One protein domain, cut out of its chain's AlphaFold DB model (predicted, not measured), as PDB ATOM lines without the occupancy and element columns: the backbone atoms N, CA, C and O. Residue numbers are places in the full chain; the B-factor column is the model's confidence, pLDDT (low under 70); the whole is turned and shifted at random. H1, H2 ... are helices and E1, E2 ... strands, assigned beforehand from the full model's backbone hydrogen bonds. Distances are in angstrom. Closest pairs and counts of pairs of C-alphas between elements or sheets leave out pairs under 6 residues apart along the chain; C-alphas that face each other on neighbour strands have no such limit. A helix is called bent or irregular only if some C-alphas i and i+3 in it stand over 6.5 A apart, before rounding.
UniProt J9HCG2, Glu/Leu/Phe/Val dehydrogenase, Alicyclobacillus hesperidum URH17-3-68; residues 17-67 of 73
ATOM      1  N   HIS A  17     226.901 248.576 224.417       92.75
ATOM      2  CA  HIS A  17     226.039 249.325 225.313       92.75
ATOM      3  C   HIS A  17     226.517 249.094 226.747       92.75
ATOM      4  O   HIS A  17     226.528 247.962 227.241       92.75
ATOM      5  N   TYR A  18     226.939 250.169 227.408       94.56
ATOM      6  CA  TYR A  18     227.268 250.159 228.826       94.56
ATOM      7  C   TYR A  18     226.172 250.864 229.617       94.56
ATOM      8  O   TYR A  18     225.952 252.062 229.448       94.56
ATOM      9  N   THR A  19     225.514 250.124 230.506       96.50
ATOM     10  CA  THR A  19     224.392 250.631 231.298       96.50
ATOM     11  C   THR A  19     224.724 250.545 232.776       96.50
ATOM     12  O   THR A  19     225.100 249.488 233.278       96.50
ATOM     13  N   THR A  20     224.552 251.658 233.488       97.31
ATOM     14  CA  THR A  20     224.705 251.759 234.945       97.31
ATOM     15  C   THR A  20     223.666 252.717 235.514       97.31
ATOM     16  O   THR A  20     223.179 253.610 234.823       97.31
ATOM     17  N   LYS A  21     223.328 252.544 236.792       97.88
ATOM     18  CA  LYS A  21     222.576 253.529 237.568       97.88
ATOM     19  C   LYS A  21     223.554 254.514 238.192       97.88
ATOM     20  O   LYS A  21     224.489 254.108 238.886       97.88
ATOM     21  N   GLN A  22     223.324 255.795 237.941       98.12
ATOM     22  CA  GLN A  22     224.201 256.867 238.389       98.12
ATOM     23  C   GLN A  22     223.378 258.029 238.944       98.12
ATOM     24  O   GLN A  22     222.297 258.327 238.435       98.12
ATOM     25  N   ALA A  23     223.899 258.675 239.981       97.81
ATOM     26  CA  ALA A  23     223.392 259.942 240.480       97.81
ATOM     27  C   ALA A  23     224.485 260.995 240.319       97.81
ATOM     28  O   ALA A  23     225.592 260.833 240.838       97.81
ATOM     29  N   PHE A  24     224.144 262.060 239.602       97.62
ATOM     30  CA  PHE A  24     225.009 263.205 239.386       97.62
ATOM     31  C   PHE A  24     224.450 264.378 240.177       97.62
ATOM     32  O   PHE A  24     223.304 264.785 239.969       97.62
ATOM     33  N   ILE A  25     225.239 264.891 241.111       97.69
ATOM     34  CA  ILE A  25     224.830 265.986 241.981       97.69
ATOM     35  C   ILE A  25     225.876 267.085 241.865       97.69
ATOM     36  O   ILE A  25     227.034 266.895 242.232       97.69
ATOM     37  N   TRP A  26     225.443 268.248 241.390       98.31
ATOM     38  CA  TRP A  26     226.259 269.454 241.329       98.31
ATOM     39  C   TRP A  26     225.806 270.407 242.433       98.31
ATOM     40  O   TRP A  26     224.760 271.040 242.289       98.31
ATOM     41  N   PRO A  27     226.514 270.463 243.574       97.56
ATOM     42  CA  PRO A  27     226.239 271.454 244.600       97.56
ATOM     43  C   PRO A  27     226.606 272.859 244.118       97.56
ATOM     44  O   PRO A  27     227.635 273.073 243.469       97.56
ATOM     45  N   TYR A  28     225.774 273.819 244.507       98.25
ATOM     46  CA  TYR A  28     225.989 275.242 244.283       98.25
ATOM     47  C   TYR A  28     226.007 275.975 245.621       98.25
ATOM     48  O   TYR A  28     225.375 275.533 246.583       98.25
ATOM     49  N   ASP A  29     226.731 277.086 245.686       98.06
ATOM     50  CA  ASP A  29     226.636 277.998 246.824       98.06
ATOM     51  C   ASP A  29     225.386 278.892 246.750       98.06
ATOM     52  O   ASP A  29     224.592 278.834 245.808       98.06
ATOM     53  N   GLU A  30     225.220 279.758 247.750       98.12
ATOM     54  CA  GLU A  30     224.104 280.710 247.840       98.12
ATOM     55  C   GLU A  30     224.052 281.715 246.675       98.12
ATOM     56  O   GLU A  30     223.027 282.359 246.463       98.12
ATOM     57  N   GLN A  31     225.134 281.856 245.903       98.31
ATOM     58  CA  GLN A  31     225.200 282.705 244.713       98.31
ATOM     59  C   GLN A  31     225.004 281.910 243.414       98.31
ATOM     60  O   GLN A  31     225.278 282.433 242.333       98.31
ATOM     61  N   ALA A  32     224.531 280.663 243.505       96.69
ATOM     62  CA  ALA A  32     224.347 279.756 242.376       96.69
ATOM     63  C   ALA A  32     225.640 279.491 241.580       96.69
ATOM     64  O   ALA A  32     225.595 279.200 240.384       96.69
ATOM     65  N   ARG A  33     226.810 279.565 242.227       98.12
ATOM     66  CA  ARG A  33     228.088 279.174 241.617       98.12
ATOM     67  C   ARG A  33     228.359 277.710 241.905       98.12
ATOM     68  O   ARG A  33     228.094 277.237 243.006       98.12
ATOM     69  N   LEU A  34     228.887 276.998 240.915       98.00
ATOM     70  CA  LEU A  34     229.232 275.589 241.057       98.00
ATOM     71  C   LEU A  34     230.368 275.429 242.074       98.00
ATOM     72  O   LEU A  34     231.433 276.017 241.890       98.00
ATOM     73  N   ILE A  35     230.158 274.623 243.117       97.62
ATOM     74  CA  ILE A  35     231.160 274.397 244.176       97.62
ATOM     75  C   ILE A  35     231.645 272.952 244.264       97.62
ATOM     76  O   ILE A  35     232.499 272.635 245.090       97.62
ATOM     77  N   GLY A  36     231.134 272.067 243.413       97.19
ATOM     78  CA  GLY A  36     231.618 270.701 243.359       97.19
ATOM     79  C   GLY A  36     230.837 269.819 242.407       97.19
ATOM     80  O   GLY A  36     229.898 270.243 241.739       97.19
ATOM     81  N   GLU A  37     231.244 268.559 242.389       97.44
ATOM     82  CA  GLU A  37     230.614 267.496 241.630       97.44
ATOM     83  C   GLU A  37     230.681 266.219 242.464       97.44
ATOM     84  O   GLU A  37     231.758 265.762 242.848       97.44
ATOM     85  N   HIS A  38     229.518 265.659 242.780       96.69
ATOM     86  CA  HIS A  38     229.399 264.386 243.471       96.69
ATOM     87  C   HIS A  38     228.785 263.370 242.511       96.69
ATOM     88  O   HIS A  38     227.606 263.461 242.156       96.69
ATOM     89  N   LEU A  39     229.600 262.397 242.104       96.69
ATOM     90  CA  LEU A  39     229.187 261.298 241.241       96.69
ATOM     91  C   LEU A  39     229.093 260.015 242.046       96.69
ATOM     92  O   LEU A  39     230.071 259.557 242.638       96.69
ATOM     93  N   TYR A  40     227.914 259.408 242.022       96.75
ATOM     94  CA  TYR A  40     227.681 258.103 242.616       96.75
ATOM     95  C   TYR A  40     227.308 257.128 241.515       96.75
ATOM     96  O   TYR A  40     226.314 257.323 240.818       96.75
ATOM     97  N   VAL A  41     228.095 256.066 241.380       96.81
ATOM     98  CA  VAL A  41     227.850 255.000 240.410       96.81
ATOM     99  C   VAL A  41     227.592 253.712 241.167       96.81
ATOM    100  O   VAL A  41     228.451 253.226 241.905       96.81
ATOM    101  N   ASP A  42     226.415 253.125 240.964       97.25
ATOM    102  CA  ASP A  42     226.150 251.774 241.435       97.25
ATOM    103  C   ASP A  42     226.806 250.773 240.479       97.25
ATOM    104  O   ASP A  42     226.203 250.307 239.509       97.25
ATOM    105  N   MET A  43     228.056 250.415 240.765       94.25
ATOM    106  CA  MET A  43     228.799 249.441 239.963       94.25
ATOM    107  C   MET A  43     228.173 248.039 239.988       94.25
ATOM    108  O   MET A  43     228.461 247.238 239.101       94.25
ATOM    109  N   THR A  44     227.298 247.726 240.952       96.38
ATOM    110  CA  THR A  44     226.577 246.442 240.968       96.38
ATOM    111  C   THR A  44     225.473 246.387 239.910       96.38
ATOM    112  O   THR A  44     225.090 245.302 239.479       96.38
ATOM    113  N   SER A  45     225.017 247.548 239.430       95.75
ATOM    114  CA  SER A  45     224.059 247.668 238.326       95.75
ATOM    115  C   SER A  45     224.694 247.596 236.933       95.75
ATOM    116  O   SER A  45     223.964 247.619 235.942       95.75
ATOM    117  N   ALA A  46     226.027 247.524 236.847       95.81
ATOM    118  CA  ALA A  46     226.747 247.591 235.585       95.81
ATOM    119  C   ALA A  46     226.406 246.416 234.658       95.81
ATOM    120  O   ALA A  46     226.575 245.246 235.009       95.81
ATOM    121  N   LYS A  47     225.977 246.745 233.439       95.94
ATOM    122  CA  LYS A  47     225.747 245.804 232.339       95.94
ATOM    123  C   LYS A  47     226.543 246.239 231.117       95.94
ATOM    124  O   LYS A  47     226.605 247.425 230.807       95.94
ATOM    125  N   VAL A  48     227.143 245.264 230.441       94.44
ATOM    126  CA  VAL A  48     227.879 245.449 229.187       94.44
ATOM    127  C   VAL A  48     227.274 244.497 228.166       94.44
ATOM    128  O   VAL A  48     227.315 243.281 228.364       94.44
ATOM    129  N   GLU A  49     226.736 245.044 227.085       93.81
ATOM    130  CA  GLU A  49     226.132 244.288 225.988       93.81
ATOM    131  C   GLU A  49     226.863 244.635 224.694       93.81
ATOM    132  O   GLU A  49     227.034 245.807 224.375       93.81
ATOM    133  N   ARG A  50     227.342 243.630 223.956       90.69
ATOM    134  CA  ARG A  50     227.961 243.857 222.643       90.69
ATOM    135  C   ARG A  50     226.862 244.127 221.621       90.69
ATOM    136  O   ARG A  50     225.895 243.373 221.565       90.69
ATOM    137  N   LEU A  51     227.037 245.164 220.812       90.81
ATOM    138  CA  LEU A  51     226.108 245.516 219.744       90.81
ATOM    139  C   LEU A  51     226.505 244.837 218.430       90.81
ATOM    140  O   LEU A  51     227.686 244.554 218.198       90.81
ATOM    141  N   ASN A  52     225.517 244.590 217.572       88.94
ATOM    142  CA  ASN A  52     225.780 244.308 216.168       88.94
ATOM    143  C   ASN A  52     226.169 245.620 215.475       88.94
ATOM    144  O   ASN A  52     225.517 246.639 215.680       88.94
ATOM    145  N   THR A  53     227.220 245.598 214.660       85.75
ATOM    146  CA  THR A  53     227.699 246.780 213.934       85.75
ATOM    147  C   THR A  53     226.629 247.356 213.003       85.75
ATOM    148  O   THR A  53     226.556 248.574 212.868       85.75
ATOM    149  N   ASP A  54     225.761 246.513 212.436       87.25
ATOM    150  CA  ASP A  54     224.669 246.952 211.553       87.25
ATOM    151  C   ASP A  54     223.596 247.789 212.277       87.25
ATOM    152  O   ASP A  54     222.889 248.568 211.640       87.25
ATOM    153  N   ASP A  55     223.498 247.672 213.608       88.06
ATOM    154  CA  ASP A  55     222.552 248.432 214.435       88.06
ATOM    155  C   ASP A  55     223.139 249.773 214.921       88.06
ATOM    156  O   ASP A  55     222.454 250.568 215.571       88.06
ATOM    157  N   VAL A  56     224.422 250.039 214.648       88.31
ATOM    158  CA  VAL A  56     225.137 251.209 215.167       88.31
ATOM    159  C   VAL A  56     225.163 252.325 214.131       88.31
ATOM    160  O   VAL A  56     225.761 252.214 213.063       88.31
ATOM    161  N   VAL A  57     224.588 253.472 214.493       87.00
ATOM    162  CA  VAL A  57     224.701 254.698 213.699       87.00
ATOM    163  C   VAL A  57     226.038 255.376 214.000       87.00
ATOM    164  O   VAL A  57     226.230 255.951 215.071       87.00
ATOM    165  N   THR A  58     226.963 255.323 213.042       85.69
ATOM    166  CA  THR A  58     228.273 255.989 213.120       85.69
ATOM    167  C   THR A  58     228.289 257.301 212.335       85.69
ATOM    168  O   THR A  58     227.458 257.532 211.453       85.69
ATOM    169  N   THR A  59     229.264 258.172 212.607       84.19
ATOM    170  CA  THR A  59     229.475 259.403 211.825       84.19
ATOM    171  C   THR A  59     229.735 259.113 210.347       84.19
ATOM    172  O   THR A  59     229.207 259.821 209.493       84.19
ATOM    173  N   ASP A  60     230.471 258.043 210.035       83.81
ATOM    174  CA  ASP A  60     230.739 257.612 208.659       83.81
ATOM    175  C   ASP A  60     229.465 257.148 207.951       83.81
ATOM    176  O   ASP A  60     229.241 257.492 206.788       83.81
ATOM    177  N   TRP A  61     228.601 256.406 208.653       84.75
ATOM    178  CA  TRP A  61     227.291 256.021 208.134       84.75
ATOM    179  C   TRP A  61     226.422 257.256 207.858       84.75
ATOM    180  O   TRP A  61     225.824 257.365 206.783       84.75
ATOM    181  N   VAL A  62     226.398 258.230 208.778       85.81
ATOM    182  CA  VAL A  62     225.657 259.494 208.610       85.81
ATOM    183  C   VAL A  62     226.203 260.290 207.424       85.81
ATOM    184  O   VAL A  62     225.426 260.768 206.600       85.81
ATOM    185  N   GLN A  63     227.526 260.400 207.278       82.69
ATOM    186  CA  GLN A  63     228.160 261.092 206.154       82.69
ATOM    187  C   GLN A  63     227.818 260.451 204.802       82.69
ATOM    188  O   GLN A  63     227.694 261.162 203.804       82.69
ATOM    189  N   GLN A  64     227.671 259.128 204.750       81.31
ATOM    190  CA  GLN A  64     227.310 258.407 203.529       81.31
ATOM    191  C   GLN A  64     225.809 258.500 203.221       81.31
ATOM    192  O   GLN A  64     225.436 258.667 202.061       81.31
ATOM    193  N   THR A  65     224.955 258.465 204.247       81.75
ATOM    194  CA  THR A  65     223.500 258.301 204.084       81.75
ATOM    195  C   THR A  65     222.728 259.619 204.177       81.75
ATOM    196  O   THR A  65     221.856 259.899 203.359       81.75
ATOM    197  N   ALA A  66     223.055 260.480 205.144       72.94
ATOM    198  CA  ALA A  66     222.299 261.698 205.443       72.94
ATOM    199  C   ALA A  66     222.773 262.933 204.659       72.94
ATOM    200  O   ALA A  66     222.162 263.996 204.752       72.94
ATOM    201  N   LYS A  67     223.838 262.827 203.853       67.19
ATOM    202  CA  LYS A  67     224.419 263.965 203.113       67.19
ATOM    203  C   LYS A  67     223.430 264.664 202.178       67.19
ATOM    204  O   LYS A  67     223.546 265.870 201.972       67.19
TER     205      LYS A  67
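AT A GLANCE: This is residues 17 to 67 of the 73 residues of the protein "Glu/Leu/Phe/Val dehydrogenase" of Alicyclobacillus hesperidum URH17-3-68 (UniProt J9HCG2). The model shows a long, narrow hairpin of two strands, E1 and E2, bent like an elbow partway along, with a wide loop of residues 26 to 37 at one end. Beyond the other end, residues 52 to 67 stick out as a free arm, and the small helix H1 makes its tip. The printed part has 51 residues, with two named strands and one named helix in the order E1, E2, H1; the sheet, E1 - E2, is antiparallel, and the class is mixed, helices and strands. The whole is extended, with a radius of gyration of the C-alphas of 18.4 A, and only just flat, spanning 49 by 34 by 9 A.

IN THESE COORDINATES: Find C-alpha 17 at (226.039, 249.325, 225.313); from there E1, residues 17 to 25, runs 23.6 A and bends by 59 degrees at residue 21. Go on to C-alpha 38 at (229.399, 264.386, 243.471), where E2 begins; it holds residues 38 to 50, runs 29.3 A and bends by 72 degrees at residue 44. H1, residues 59 to 67, measures 11.1 A and ends at C-alpha 67, at (224.419, 263.965, 203.113).

HOW THE PARTS SIT: E1 and E2 form a hairpin, antiparallel at 171 degrees between their directions. Look at N 17 and O 49, 2.8 A apart, and at N 25 and O 38, 3.0 A apart: both pairs are within hydrogen-bond range. E1 and H1 are apart. In H1, 4 of 5 O i to N i+4 pairs are within hydrogen-bond range.

THE WHOLE: The two C-alphas farthest apart are those of Glu 30 and Gln 64, at 49.7 A. The printed part has no cut; the link from E1 to E2 is long, with 12 residues. Mean pLDDT of the printed part is 92.4, and residue 67 is under 70.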